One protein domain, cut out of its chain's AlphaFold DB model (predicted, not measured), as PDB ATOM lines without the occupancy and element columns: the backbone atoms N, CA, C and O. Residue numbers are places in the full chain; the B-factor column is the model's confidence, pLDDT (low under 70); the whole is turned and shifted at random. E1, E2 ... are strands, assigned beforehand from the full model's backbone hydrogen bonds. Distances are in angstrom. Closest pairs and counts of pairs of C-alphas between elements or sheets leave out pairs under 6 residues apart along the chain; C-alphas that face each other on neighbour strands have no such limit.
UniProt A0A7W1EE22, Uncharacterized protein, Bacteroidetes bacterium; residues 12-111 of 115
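Overview. This is residues 12 to 111 of the 115 residues of an uncharacterized protein of Bacteroidetes bacterium (UniProt A0A7W1EE22). Two strongly twisted sheets lie face to face as a sandwich, five strands in one (E3, E2, E5, E6, E7) and four in the other (E4, E1, E9, E8), with edges that come near each other on both sides, E7 by E8 and E3 by E4. A long stretch with no named element, residues 38 to 56, covers the face of the four-stranded sheet that is turned away from the other sheet. The printed part has 100 residues, with nine named strands, E1 to E9 in order along the chain, and no named helix; its class is all strand, with 57 residues in strands. The larger sheet is all antiparallel and the smaller, in the order E4, E1, E9, E8, is mixed. The whole is compact, with a radius of gyration of the C-alphas of 12.7 A and spans of 36 by 29 by 19 A.

Arrangement. In the larger sheet E5, residues 64 to 71, and E6, residues 77 to 86, are an antiparallel hairpin at 162 degrees, with N 66 and O 83 2.8 A apart. E7, residues 89 to 96, forms a hairpin with E6 at 159 degrees, N 84 and O 91 being 2.8 A apart. E5, E6 and E7 make a meander, each strand the antiparallel neighbour of the one before. On the other side of E5 is E2, residues 27 to 30, antiparallel at 156 degrees, with N 29 and O 69 2.8 A apart. E3, residues 33 to 37, is an edge strand and forms a hairpin with E2 at 147 degrees; N 35 and O 28 are 2.8 A apart. In the smaller sheet E1, residues 12 to 16, and E9, residues 107 to 111, are parallel at 17 degrees, with N 14 and O 108 2.8 A apart. E8, residues 98 to 104, forms a hairpin with E9 at 160 degrees, N 102 and O 109 being 2.9 A apart. E4, residues 57 to 61, is antiparallel to E1 at 147 degrees, with N 13 and O 59 2.8 A apart. These N and O pairs are within hydrogen-bond range. The two sheets have 61 pairs of C-alphas within 10 A, and their strands stand at 15 degrees to each other. The closest C-alphas of E7 and E8 are those of Ser 93 and Leu 99, 5.9 A apart; those of E3 and E4 are Gly 36 and Leu 57, 7.3 A apart. E1 and E6 are apart, as are E5 and E9.

Along the chain. E6 is the longest strand, 26.3 A from C-alpha 77 at (14.416, -37.065, 24.556) to C-alpha 86 at (1.097, -36.351, 47.250). E5 and E7 are 22.2 A long each, and E8 is 20.1 A. E1 measures 13.5 A and begins with C-alpha 12 at (-3.049, -27.876, 39.750). E9 measures 13.4 A and ends with C-alpha 111 at (10.137, -25.642, 35.448). E3 and E4 are 12.3 A each, and E2 is 10.1 A.

Size, cuts and confidence. The two C-alphas farthest apart are those of Glu 22 and Arg 87, at 37.1 A, and the first and last printed C-alphas are 14.0 A apart. The printed part, residues 12 to 111 of a chain of 115, has no cut. The link from E3 to E4, 19 residues, is long; the link from E1 to E2, 10 residues, is short; the others are tight. The mean pLDDT of the printed part is 88.4, and residues 22 to 24 are under 70.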
ATOM      1  N   ASN A  12      -3.193 -28.678  40.955       90.94
ATOM      2  CA  ASN A  12      -3.049 -27.876  39.750       90.94
ATOM      3  C   ASN A  12      -1.557 -27.746  39.449       90.94
ATOM      4  O   ASN A  12      -0.801 -27.276  40.295       90.94
ATOM      5  N   VAL A  13      -1.116 -28.186  38.277       92.44
ATOM      6  CA  VAL A  13       0.302 -28.179  37.921       92.44
ATOM      7  C   VAL A  13       0.505 -27.399  36.631       92.44
ATOM      8  O   VAL A  13      -0.154 -27.666  35.629       92.44
ATOM      9  N   TYR A  14       1.413 -26.430  36.672       94.06
ATOM     10  CA  TYR A  14       1.747 -25.533  35.574       94.06
ATOM     11  C   TYR A  14       3.158 -25.847  35.092       94.06
ATOM     12  O   TYR A  14       4.126 -25.671  35.831       94.06
ATOM     13  N   PHE A  15       3.268 -26.324  33.858       94.50
ATOM     14  CA  PHE A  15       4.522 -26.747  33.249       94.50
ATOM     15  C   PHE A  15       5.048 -25.690  32.284       94.50
ATOM     16  O   PHE A  15       4.302 -25.175  31.447       94.50
ATOM     17  N   TYR A  16       6.341 -25.393  32.377       93.81
ATOM     18  CA  TYR A  16       7.035 -24.523  31.431       93.81
ATOM     19  C   TYR A  16       8.530 -24.836  31.383       93.81
ATOM     20  O   TYR A  16       9.044 -25.581  32.215       93.81
ATOM     21  N   THR A  17       9.237 -24.231  30.436       91.69
ATOM     22  CA  THR A  17      10.701 -24.205  30.416       91.69
ATOM     23  C   THR A  17      11.215 -22.774  30.292       91.69
ATOM     24  O   THR A  17      10.578 -21.935  29.651       91.69
ATOM     25  N   ASN A  18      12.370 -22.487  30.893       89.44
ATOM     26  CA  ASN A  18      13.105 -21.244  30.640       89.44
ATOM     27  C   ASN A  18      14.339 -21.443  29.756       89.44
ATOM     28  O   ASN A  18      15.077 -20.489  29.499       89.44
ATOM     29  N   LYS A  19      14.559 -22.668  29.274       86.38
ATOM     30  CA  LYS A  19      15.579 -22.950  28.279       86.38
ATOM     31  C   LYS A  19      14.971 -22.809  26.899       86.38
ATOM     32  O   LYS A  19      13.892 -23.335  26.616       86.38
ATOM     33  N   LYS A  20      15.668 -22.054  26.056       79.38
ATOM     34  CA  LYS A  20      15.329 -21.910  24.648       79.38
ATOM     35  C   LYS A  20      15.948 -23.087  23.907       79.38
ATOM     36  O   LYS A  20      17.167 -23.226  23.936       79.38
ATOM     37  N   ASP A  21      15.120 -23.895  23.260       73.75
ATOM     38  CA  ASP A  21      15.612 -24.922  22.349       73.75
ATOM     39  C   ASP A  21      15.760 -24.249  20.989       73.75
ATOM     40  O   ASP A  21      14.977 -23.358  20.634       73.75
ATOM     41  N   GLU A  22      16.746 -24.675  20.208       68.00
ATOM     42  CA  GLU A  22      16.850 -24.251  18.805       68.00
ATOM     43  C   GLU A  22      15.613 -24.695  18.003       68.00
ATOM     44  O   GLU A  22      15.288 -24.127  16.961       68.00
ATOM     45  N   TYR A  23      14.877 -25.664  18.552       61.53
ATOM     46  CA  TYR A  23      13.698 -26.287  17.986       61.53
ATOM     47  C   TYR A  23      12.499 -25.947  18.864       61.53
ATOM     48  O   TYR A  23      12.217 -26.578  19.874       61.53
ATOM     49  N   THR A  24      11.785 -24.898  18.475       67.81
ATOM     50  CA  THR A  24      10.717 -24.210  19.222       67.81
ATOM     51  C   THR A  24       9.496 -25.054  19.626       67.81
ATOM     52  O   THR A  24       8.534 -24.501  20.155       67.81
ATOM     53  N   HIS A  25       9.509 -26.371  19.410       85.12
ATOM     54  CA  HIS A  25       8.380 -27.275  19.633       85.12
ATOM     55  C   HIS A  25       8.788 -28.448  20.524       85.12
ATOM     56  O   HIS A  25       9.011 -29.569  20.064       85.12
ATOM     57  N   LEU A  26       8.893 -28.171  21.820       91.19
ATOM     58  CA  LEU A  26       9.028 -29.204  22.838       91.19
ATOM     59  C   LEU A  26       7.644 -29.705  23.233       91.19
ATOM     60  O   LEU A  26       6.742 -28.908  23.469       91.19
ATOM     61  N   LYS A  27       7.489 -31.020  23.364       94.44
ATOM     62  CA  LYS A  27       6.241 -31.659  23.787       94.44
ATOM     63  C   LYS A  27       6.422 -32.372  25.115       94.44
ATOM     64  O   LYS A  27       7.379 -33.126  25.291       94.44
ATOM     65  N   LEU A  28       5.474 -32.169  26.029       95.06
ATOM     66  CA  LEU A  28       5.426 -32.871  27.308       95.06
ATOM     67  C   LEU A  28       4.670 -34.193  27.161       95.06
ATOM     68  O   LEU A  28       3.531 -34.228  26.697       95.06
ATOM     69  N   TYR A  29       5.277 -35.269  27.647       96.62
ATOM     70  CA  TYR A  29       4.675 -36.587  27.770       96.62
ATOM     71  C   TYR A  29       4.597 -36.967  29.244       96.62
ATOM     72  O   TYR A  29       5.572 -36.835  29.979       96.62
ATOM     73  N   ILE A  30       3.443 -37.477  29.671       95.31
ATOM     74  CA  ILE A  30       3.239 -38.023  31.018       95.31
ATOM     75  C   ILE A  30       2.643 -39.418  30.880       95.31
ATOM     76  O   ILE A  30       1.600 -39.574  30.238       95.31
ATOM     77  N   ASN A  31       3.275 -40.419  31.499       94.12
ATOM     78  CA  ASN A  31       2.944 -41.837  31.296       94.12
ATOM     79  C   ASN A  31       2.922 -42.196  29.802       94.12
ATOM     80  O   ASN A  31       1.939 -42.752  29.316       94.12
ATOM     81  N   GLU A  32       3.961 -41.770  29.074       93.12
ATOM     82  CA  GLU A  32       4.143 -41.976  27.625       93.12
ATOM     83  C   GLU A  32       3.069 -41.336  26.727       93.12
ATOM     84  O   GLU A  32       3.120 -41.459  25.505       93.12
ATOM     85  N   LYS A  33       2.114 -40.598  27.302       96.50
ATOM     86  CA  LYS A  33       1.059 -39.903  26.560       96.50
ATOM     87  C   LYS A  33       1.381 -38.427  26.429       96.50
ATOM     88  O   LYS A  33       1.602 -37.763  27.442       96.50
ATOM     89  N   GLU A  34       1.330 -37.922  25.201       96.50
ATOM     90  CA  GLU A  34       1.453 -36.493  24.911       96.50
ATOM     91  C   GLU A  34       0.384 -35.699  25.679       96.50
ATOM     92  O   GLU A  34      -0.781 -36.105  25.762       96.50
ATOM     93  N   LYS A  35       0.800 -34.585  26.280       96.06
ATOM     94  CA  LYS A  35      -0.064 -33.646  27.007       96.06
ATOM     95  C   LYS A  35      -0.184 -32.291  26.329       96.06
ATOM     96  O   LYS A  35      -1.169 -31.604  26.575       96.06
ATOM     97  N   GLY A  36       0.775 -31.944  25.481       94.62
ATOM     98  CA  GLY A  36       0.773 -30.719  24.696       94.62
ATOM     99  C   GLY A  36       2.168 -30.131  24.557       94.62
ATOM    100  O   GLY A  36       3.152 -30.695  25.051       94.62
ATOM    101  N   ASP A  37       2.223 -28.985  23.891       93.62
ATOM    102  CA  ASP A  37       3.446 -28.212  23.738       93.62
ATOM    103  C   ASP A  37       3.865 -27.600  25.075       93.62
ATOM    104  O   ASP A  37       3.034 -27.137  25.861       93.62
ATOM    105  N   LEU A  38       5.168 -27.609  25.329       92.38
ATOM    106  CA  LEU A  38       5.781 -27.036  26.510       92.38
ATOM    107  C   LEU A  38       6.146 -25.570  26.237       92.38
ATOM    108  O   LEU A  38       7.052 -25.307  25.442       92.38
ATOM    109  N   PRO A  39       5.491 -24.603  26.900       92.31
ATOM    110  CA  PRO A  39       5.749 -23.194  26.654       92.31
ATOM    111  C   PRO A  39       7.135 -22.774  27.145       92.31
ATOM    112  O   PRO A  39       7.568 -23.151  28.238       92.31
ATOM    113  N   TYR A  40       7.794 -21.941  26.343       90.88
ATOM    114  CA  TYR A  40       9.041 -21.276  26.699       90.88
ATOM    115  C   TYR A  40       8.766 -19.874  27.248       90.88
ATOM    116  O   TYR A  40       8.107 -19.062  26.594       90.88
ATOM    117  N   PHE A  41       9.334 -19.567  28.415       89.44
ATOM    118  CA  PHE A  41       9.302 -18.229  28.998       89.44
ATOM    119  C   PHE A  41      10.703 -17.764  29.379       89.44
ATOM    120  O   PHE A  41      11.447 -18.466  30.055       89.44
ATOM    121  N   THR A  42      11.056 -16.539  28.994       86.00
ATOM    122  CA  THR A  42      12.322 -15.905  29.405       86.00
ATOM    123  C   THR A  42      12.314 -15.508  30.882       86.00
ATOM    124  O   THR A  42      13.365 -15.382  31.504       86.00
ATOM    125  N   THR A  43      11.127 -15.302  31.453       86.00
ATOM    126  CA  THR A  43      10.920 -14.942  32.856       86.00
ATOM    127  C   THR A  43      10.451 -16.161  33.641       86.00
ATOM    128  O   THR A  43       9.576 -16.894  33.184       86.00
ATOM    129  N   LYS A  44      11.009 -16.361  34.842       85.44
ATOM    130  CA  LYS A  44      10.548 -17.414  35.755       85.44
ATOM    131  C   LYS A  44       9.091 -17.187  36.146       85.44
ATOM    132  O   LYS A  44       8.702 -16.065  36.477       85.44
ATOM    133  N   LEU A  45       8.308 -18.261  36.141       86.19
ATOM    134  CA  LEU A  45       6.952 -18.213  36.668       86.19
ATOM    135  C   LEU A  45       6.987 -18.240  38.189       86.19
ATOM    136  O   LEU A  45       7.787 -18.937  38.810       86.19
ATOM    137  N   ASN A  46       6.069 -17.494  38.784       86.44
ATOM    138  CA  ASN A  46       5.775 -17.541  40.205       86.44
ATOM    139  C   ASN A  46       4.260 -17.382  40.399       86.44
ATOM    140  O   ASN A  46       3.543 -17.007  39.469       86.44
ATOM    141  N   PHE A  47       3.780 -17.665  41.608       85.81
ATOM    142  CA  PHE A  47       2.356 -17.588  41.952       85.81
ATOM    143  C   PHE A  47       1.810 -16.160  42.092       85.81
ATOM    144  O   PHE A  47       0.655 -15.994  42.464       85.81
ATOM    145  N   GLU A  48       2.638 -15.140  41.873       84.00
ATOM    146  CA  GLU A  48       2.241 -13.726  41.897       84.00
ATOM    147  C   GLU A  48       2.128 -13.157  40.472       84.00
ATOM    148  O   GLU A  48       1.670 -12.034  40.277       84.00
ATOM    149  N   ASN A  49       2.546 -13.924  39.457       76.44
ATOM    150  CA  ASN A  49       2.579 -13.492  38.070       76.44
ATOM    151  C   ASN A  49       1.349 -13.993  37.301       76.44
ATOM    152  O   ASN A  49       1.416 -14.938  36.506       76.44
ATOM    153  N   ASP A  50       0.233 -13.298  37.513       71.25
ATOM    154  CA  ASP A  50      -1.079 -13.632  36.944       71.25
ATOM    155  C   ASP A  50      -1.121 -13.602  35.405       71.25
ATOM    156  O   ASP A  50      -2.017 -14.181  34.792       71.25
ATOM    157  N   THR A  51      -0.141 -12.972  34.744       81.88
ATOM    158  CA  THR A  51      -0.108 -12.880  33.270       81.88
ATOM    159  C   THR A  51       0.546 -14.075  32.578       81.88
ATOM    160  O   THR A  51       0.202 -14.382  31.434       81.88
ATOM    161  N   LEU A  52       1.482 -14.765  33.242       83.75
ATOM    162  CA  LEU A  52       2.225 -15.881  32.641       83.75
ATOM    163  C   LEU A  52       1.642 -17.246  33.006       83.75
ATOM    164  O   LEU A  52       1.659 -18.143  32.164       83.75
ATOM    165  N   MET A  53       1.080 -17.404  34.209       86.00
ATOM    166  CA  MET A  53       0.484 -18.676  34.641       86.00
ATOM    167  C   MET A  53      -0.573 -19.230  33.668       86.00
ATOM    168  O   MET A  53      -0.490 -20.416  33.345       86.00
ATOM    169  N   PRO A  54      -1.511 -18.427  33.123       87.69
ATOM    170  CA  PRO A  54      -2.500 -18.925  32.164       87.69
ATOM    171  C   PRO A  54      -1.907 -19.381  30.823       87.69
ATOM    172  O   PRO A  54      -2.583 -20.062  30.057       87.69
ATOM    173  N   ARG A  55      -0.667 -18.982  30.513       89.81
ATOM    174  CA  ARG A  55       0.032 -19.342  29.270       89.81
ATOM    175  C   ARG A  55       0.876 -20.607  29.432       89.81
ATOM    176  O   ARG A  55       1.342 -21.138  28.428       89.81
ATOM    177  N   ALA A  56       1.117 -21.053  30.666       92.62
ATOM    178  CA  ALA A  56       1.813 -22.301  30.943       92.62
ATOM    179  C   ALA A  56       0.945 -23.509  30.563       92.62
ATOM    180  O   ALA A  56      -0.282 -23.417  30.486       92.62
ATOM    181  N   LEU A  57       1.576 -24.669  30.370       94.81
ATOM    182  CA  LEU A  57       0.837 -25.905  30.145       94.81
ATOM    183  C   LEU A  57       0.222 -26.357  31.473       94.81
ATOM    184  O   LEU A  57       0.909 -26.867  32.356       94.81
ATOM    185  N   TYR A  58      -1.080 -26.135  31.617       94.75
ATOM    186  CA  TYR A  58      -1.834 -26.479  32.816       94.75
ATOM    187  C   TYR A  58      -2.350 -27.919  32.764       94.75
ATOM    188  O   TYR A  58      -3.020 -28.318  31.812       94.75
ATOM    189  N   LEU A  59      -2.102 -28.682  33.829       94.12
ATOM    190  CA  LEU A  59      -2.655 -30.015  34.032       94.12
ATOM    191  C   LEU A  59      -3.153 -30.180  35.467       94.12
ATOM    192  O   LEU A  59      -2.466 -29.858  36.433       94.12
ATOM    193  N   LYS A  60      -4.332 -30.783  35.613       92.88
ATOM    194  CA  LYS A  60      -4.849 -31.225  36.909       92.88
ATOM    195  C   LYS A  60      -4.390 -32.659  37.175       92.88
ATOM    196  O   LYS A  60      -4.775 -33.579  36.454       92.88
ATOM    197  N   MET A  61      -3.558 -32.859  38.195       91.19
ATOM    198  CA  MET A  61      -2.932 -34.146  38.510       91.19
ATOM    199  C   MET A  61      -3.457 -34.709  39.830       91.19
ATOM    200  O   MET A  61      -3.387 -34.062  40.871       91.19
ATOM    201  N   ALA A  62      -3.967 -35.938  39.808       91.62
ATOM    202  CA  ALA A  62      -4.313 -36.657  41.032       91.62
ATOM    203  C   ALA A  62      -3.041 -37.089  41.797       91.62
ATOM    204  O   ALA A  62      -1.945 -37.069  41.232       91.62
ATOM    205  N   PRO A  63      -3.145 -37.515  43.069       89.75
ATOM    206  CA  PRO A  63      -2.007 -38.069  43.784       89.75
ATOM    207  C   PRO A  63      -1.550 -39.364  43.105       89.75
ATOM    208  O   PRO A  63      -2.366 -40.244  42.829       89.75
ATOM    209  N   GLY A  64      -0.252 -39.491  42.856       91.25
ATOM    210  CA  GLY A  64       0.307 -40.587  42.071       91.25
ATOM    211  C   GLY A  64       1.788 -40.398  41.765       91.25
ATOM    212  O   GLY A  64       2.398 -39.411  42.176       91.25
ATOM    213  N   ASN A  65       2.365 -41.368  41.059       93.38
ATOM    214  CA  ASN A  65       3.710 -41.280  40.498       93.38
ATOM    215  C   ASN A  65       3.609 -41.282  38.972       93.38
ATOM    216  O   ASN A  65       2.925 -42.137  38.407       93.38
ATOM    217  N   TYR A  66       4.269 -40.324  38.339       94.12
ATOM    218  CA  TYR A  66       4.111 -40.007  36.930       94.12
ATOM    219  C   TYR A  66       5.491 -39.872  36.285       94.12
ATOM    220  O   TYR A  66       6.143 -38.850  36.507       94.12
ATOM    221  N   PRO A  67       5.969 -40.856  35.507       94.69
ATOM    222  CA  PRO A  67       7.064 -40.623  34.574       94.69
ATOM    223  C   PRO A  67       6.718 -39.472  33.627       94.69
ATOM    224  O   PRO A  67       5.604 -39.403  33.090       94.69
ATOM    225  N   ILE A  68       7.684 -38.580  33.438       95.00
ATOM    226  CA  ILE A  68       7.591 -37.420  32.562       95.00
ATOM    227  C   ILE A  68       8.757 -37.409  31.584       95.00
ATOM    228  O   ILE A  68       9.896 -37.677  31.951       95.00
ATOM    229  N   ILE A  69       8.459 -37.091  30.331       94.94
ATOM    230  CA  ILE A  69       9.452 -37.023  29.263       94.94
ATOM    231  C   ILE A  69       9.172 -35.768  28.447       94.94
ATOM    232  O   ILE A  69       8.018 -35.476  28.134       94.94
ATOM    233  N   ILE A  70      10.220 -35.043  28.072       92.94
ATOM    234  CA  ILE A  70      10.130 -33.985  27.065       92.94
ATOM    235  C   ILE A  70      10.818 -34.478  25.812       92.94
ATOM    236  O   ILE A  70      11.955 -34.955  25.878       92.94
ATOM    237  N   LYS A  71      10.138 -34.334  24.679       92.62
ATOM    238  CA  LYS A  71      10.716 -34.624  23.371       92.62
ATOM    239  C   LYS A  71      10.676 -33.397  22.481       92.62
ATOM    240  O   LYS A  71       9.733 -32.610  22.576       92.62
ATOM    241  N   ASP A  72      11.677 -33.259  21.624       91.25
ATOM    242  CA  ASP A  72      11.617 -32.315  20.510       91.25
ATOM    243  C   ASP A  72      10.705 -32.837  19.384       91.25
ATOM    244  O   ASP A  72      10.152 -33.942  19.445       91.25
ATOM    245  N   GLN A  73      10.555 -32.035  18.333       89.31
ATOM    246  CA  GLN A  73       9.748 -32.359  17.155       89.31
ATOM    247  C   GLN A  73      10.212 -33.606  16.379       89.31
ATOM    248  O   GLN A  73       9.432 -34.161  15.608       89.31
ATOM    249  N   TRP A  74      11.450 -34.068  16.582       90.69
ATOM    250  CA  TRP A  74      11.979 -35.299  15.980       90.69
ATOM    251  C   TRP A  74      11.872 -36.510  16.902       90.69
ATOM    252  O   TRP A  74      12.228 -37.620  16.510       90.69
ATOM    253  N   GLY A  75      11.357 -36.319  18.116       90.12
ATOM    254  CA  GLY A  75      11.192 -37.377  19.099       90.12
ATOM    255  C   GLY A  75      12.431 -37.634  19.955       90.12
ATOM    256  O   GLY A  75      12.409 -38.589  20.736       90.12
ATOM    257  N   ASN A  76      13.477 -36.802  19.868       90.75
ATOM    258  CA  ASN A  76      14.638 -36.943  20.744       90.75
ATOM    259  C   ASN A  76      14.261 -36.538  22.165       90.75
ATOM    260  O   ASN A  76      13.640 -35.497  22.382       90.75
ATOM    261  N   VAL A  77      14.665 -37.346  23.142       91.81
ATOM    262  CA  VAL A  77      14.416 -37.065  24.556       91.81
ATOM    263  C   VAL A  77      15.363 -35.969  25.038       91.81
ATOM    264  O   VAL A  77      16.580 -36.123  24.980       91.81
ATOM    265  N   LYS A  78      14.790 -34.868  25.527       90.88
ATOM    266  CA  LYS A  78      15.513 -33.717  26.090       90.88
ATOM    267  C   LYS A  78      15.531 -33.748  27.619       90.88
ATOM    268  O   LYS A  78      16.495 -33.322  28.248       90.88
ATOM    269  N   LEU A  79      14.468 -34.278  28.217       92.12
ATOM    270  CA  LEU A  79      14.336 -34.478  29.657       92.12
ATOM    271  C   LEU A  79      13.638 -35.807  29.908       92.12
ATOM    272  O   LEU A  79      12.650 -36.120  29.243       92.12
ATOM    273  N   ASP A  80      14.132 -36.539  30.898       93.62
ATOM    274  CA  ASP A  80      13.529 -37.766  31.409       93.62
ATOM    275  C   ASP A  80      13.523 -37.693  32.934       93.62
ATOM    276  O   ASP A  80      14.558 -37.450  33.567       93.62
ATOM    277  N   GLY A  81      12.348 -37.837  33.532       92.81
ATOM    278  CA  GLY A  81      12.171 -37.697  34.963       92.81
ATOM    279  C   GLY A  81      10.862 -38.270  35.467       92.81
ATOM    280  O   GLY A  81      10.133 -38.988  34.787       92.81
ATOM    281  N   HIS A  82      10.554 -37.946  36.713       93.31
ATOM    282  CA  HIS A  82       9.327 -38.364  37.355       93.31
ATOM    283  C   HIS A  82       8.792 -37.291  38.295       93.31
ATOM    284  O   HIS A  82       9.537 -36.544  38.932       93.31
ATOM    285  N   ILE A  83       7.469 -37.256  38.402       92.25
ATOM    286  CA  ILE A  83       6.721 -36.398  39.306       92.25
ATOM    287  C   ILE A  83       5.894 -37.267  40.238       92.25
ATOM    288  O   ILE A  83       5.049 -38.055  39.817       92.25
ATOM    289  N   LYS A  84       6.101 -37.073  41.536       91.88
ATOM    290  CA  LYS A  84       5.316 -37.686  42.596       91.88
ATOM    291  C   LYS A  84       4.409 -36.644  43.229       91.88
ATOM    292  O   LYS A  84       4.857 -35.788  43.991       91.88
ATOM    293  N   VAL A  85       3.116 -36.767  42.961       88.62
ATOM    294  CA  VAL A  85       2.074 -35.935  43.564       88.62
ATOM    295  C   VAL A  85       1.567 -36.627  44.825       88.62
ATOM    296  O   VAL A  85       1.056 -37.748  44.784       88.62
ATOM    297  N   LYS A  86       1.705 -35.968  45.971       84.38
ATOM    298  CA  LYS A  86       1.097 -36.351  47.250       84.38
ATOM    299  C   LYS A  86      -0.030 -35.369  47.569       84.38
ATOM    300  O   LYS A  86      -0.116 -34.295  46.995       84.38
ATOM    301  N   ARG A  87      -0.877 -35.698  48.550       73.75
ATOM    302  CA  ARG A  87      -2.022 -34.846  48.940       73.75
ATOM    303  C   ARG A  87      -1.657 -33.413  49.361       73.75
ATOM    304  O   ARG A  87      -2.538 -32.571  49.349       73.75
ATOM    305  N   LYS A  88      -0.419 -33.156  49.793       73.06
ATOM    306  CA  LYS A  88       0.032 -31.847  50.309       73.06
ATOM    307  C   LYS A  88       1.393 -31.411  49.764       73.06
ATOM    308  O   LYS A  88       2.004 -30.495  50.299       73.06
ATOM    309  N   SER A  89       1.934 -32.144  48.798       79.44
ATOM    310  CA  SER A  89       3.240 -31.825  48.234       79.44
ATOM    311  C   SER A  89       3.418 -32.476  46.878       79.44
ATOM    312  O   SER A  89       2.920 -33.574  46.632       79.44
ATOM    313  N   LEU A  90       4.177 -31.813  46.017       87.56
ATOM    314  CA  LEU A  90       4.645 -32.352  44.752       87.56
ATOM    315  C   LEU A  90       6.167 -32.411  44.816       87.56
ATOM    316  O   LEU A  90       6.813 -31.445  45.213       87.56
ATOM    317  N   VAL A  91       6.727 -33.566  44.473       85.69
ATOM    318  CA  VAL A  91       8.174 -33.755  44.355       85.69
ATOM    319  C   VAL A  91       8.456 -34.163  42.922       85.69
ATOM    320  O   VAL A  91       7.842 -35.109  42.431       85.69
ATOM    321  N   ALA A  92       9.367 -33.460  42.268       84.75
ATOM    322  CA  ALA A  92       9.842 -33.798  40.937       84.75
ATOM    323  C   ALA A  92      11.334 -34.119  40.999       84.75
ATOM    324  O   ALA A  92      12.068 -33.526  41.788       84.75
ATOM    325  N   SER A  93      11.771 -35.056  40.170       84.88
ATOM    326  CA  SER A  93      13.186 -35.389  40.027       84.88
ATOM    327  C   SER A  93      13.457 -35.958  38.649       84.88
ATOM    328  O   SER A  93      12.638 -36.691  38.097       84.88
ATOM    329  N   SER A  94      14.598 -35.590  38.086       84.38
ATOM    330  CA  SER A  94      15.012 -35.944  36.732       84.38
ATOM    331  C   SER A  94      16.199 -36.894  36.771       84.38
ATOM    332  O   SER A  94      17.016 -36.863  37.689       84.38
ATOM    333  N   VAL A  95      16.270 -37.751  35.759       77.81
ATOM    334  CA  VAL A  95      17.463 -38.534  35.416       77.81
ATOM    335  C   VAL A  95      18.291 -37.768  34.380       77.81
ATOM    336  O   VAL A  95      19.515 -37.760  34.453       77.81
ATOM    337  N   ILE A  96      17.616 -37.091  33.445       81.06
ATOM    338  CA  ILE A  96      18.216 -36.247  32.405       81.06
ATOM    339  C   ILE A  96      17.593 -34.856  32.498       81.06
ATOM    340  O   ILE A  96      16.370 -34.740  32.537       81.06
ATOM    341  N   GLY A  97      18.423 -33.812  32.509       81.94
ATOM    342  CA  GLY A  97      17.984 -32.436  32.745       81.94
ATOM    343  C   GLY A  97      17.724 -32.142  34.225       81.94
ATOM    344  O   GLY A  97      18.105 -32.902  35.116       81.94
ATOM    345  N   GLU A  98      17.056 -31.032  34.489       86.31
ATOM    346  CA  GLU A  98      16.736 -30.488  35.799       86.31
ATOM    347  C   GLU A  98      15.241 -30.152  35.887       86.31
ATOM    348  O   GLU A  98      14.628 -29.631  34.952       86.31
ATOM    349  N   LEU A  99      14.659 -30.449  37.046       87.75
ATOM    350  CA  LEU A  99      13.278 -30.142  37.392       87.75
ATOM    351  C   LEU A  99      13.263 -29.232  38.608       87.75
ATOM    352  O   LEU A  99      13.653 -29.650  39.697       87.75
ATOM    353  N   ILE A 100      12.751 -28.018  38.445       88.62
ATOM    354  CA  ILE A 100      12.574 -27.087  39.557       88.62
ATOM    355  C   ILE A 100      11.085 -27.003  39.855       88.62
ATOM    356  O   ILE A 100      10.275 -26.659  38.998       88.62
ATOM    357  N   THR A 101      10.712 -27.342  41.086       88.38
ATOM    358  CA  THR A 101       9.318 -27.315  41.530       88.38
ATOM    359  C   THR A 101       9.120 -26.237  42.579       88.38
ATOM    360  O   THR A 101       9.818 -26.216  43.589       88.38
ATOM    361  N   THR A 102       8.112 -25.396  42.376       88.75
ATOM    362  CA  THR A 102       7.629 -24.439  43.375       88.75
ATOM    363  C   THR A 102       6.180 -24.778  43.694       88.75
ATOM    364  O   THR A 102       5.358 -24.851  42.788       88.75
ATOM    365  N   THR A 103       5.839 -25.005  44.961       88.06
ATOM    366  CA  THR A 103       4.472 -25.366  45.379       88.06
ATOM    367  C   THR A 103       3.876 -24.307  46.293       88.06
ATOM    368  O   THR A 103       4.575 -23.813  47.178       88.06
ATOM    369  N   LYS A 104       2.584 -24.022  46.140       86.44
ATOM    370  CA  LYS A 104       1.798 -23.172  47.039       86.44
ATOM    371  C   LYS A 104       0.404 -23.776  47.153       86.44
ATOM    372  O   LYS A 104      -0.263 -23.974  46.148       86.44
ATOM    373  N   ASP A 105      -0.007 -24.127  48.368       85.44
ATOM    374  CA  ASP A 105      -1.284 -24.797  48.630       85.44
ATOM    375  C   ASP A 105      -1.502 -26.049  47.748       85.44
ATOM    376  O   ASP A 105      -0.786 -27.043  47.906       85.44
ATOM    377  N   HIS A 106      -2.479 -26.008  46.833       85.31
ATOM    378  CA  HIS A 106      -2.812 -27.087  45.888       85.31
ATOM    379  C   HIS A 106      -2.308 -26.812  44.464       85.31
ATOM    380  O   HIS A 106      -2.684 -27.520  43.528       85.31
ATOM    381  N   ASP A 107      -1.446 -25.812  44.310       88.69
ATOM    382  CA  ASP A 107      -0.857 -25.411  43.046       88.69
ATOM    383  C   ASP A 107       0.651 -25.709  43.041       88.69
ATOM    384  O   ASP A 107       1.354 -25.622  44.054       88.69
ATOM    385  N   ALA A 108       1.164 -26.087  41.876       90.06
ATOM    386  CA  ALA A 108       2.572 -26.357  41.646       90.06
ATOM    387  C   ALA A 108       3.006 -25.772  40.303       90.06
ATOM    388  O   ALA A 108       2.348 -25.964  39.286       90.06
ATOM    389  N   ILE A 109       4.141 -25.093  40.294       91.81
ATOM    390  CA  ILE A 109       4.836 -24.644  39.096       91.81
ATOM    391  C   ILE A 109       6.034 -25.572  38.914       91.81
ATOM    392  O   ILE A 109       6.834 -25.735  39.836       91.81
ATOM    393  N   VAL A 110       6.139 -26.192  37.742       92.12
ATOM    394  CA  VAL A 110       7.220 -27.114  37.389       92.12
ATOM    395  C   VAL A 110       7.966 -26.544  36.191       92.12
ATOM    396  O   VAL A 110       7.464 -26.529  35.067       92.12
ATOM    397  N   GLU A 111       9.175 -26.067  36.457       92.12
ATOM    398  CA  GLU A 111      10.137 -25.642  35.448       92.12
ATOM    399  C   GLU A 111      10.953 -26.858  34.994       92.12
ATOM    400  O   GLU A 111      11.545 -27.581  35.799       92.12
TER     401      GLU A 111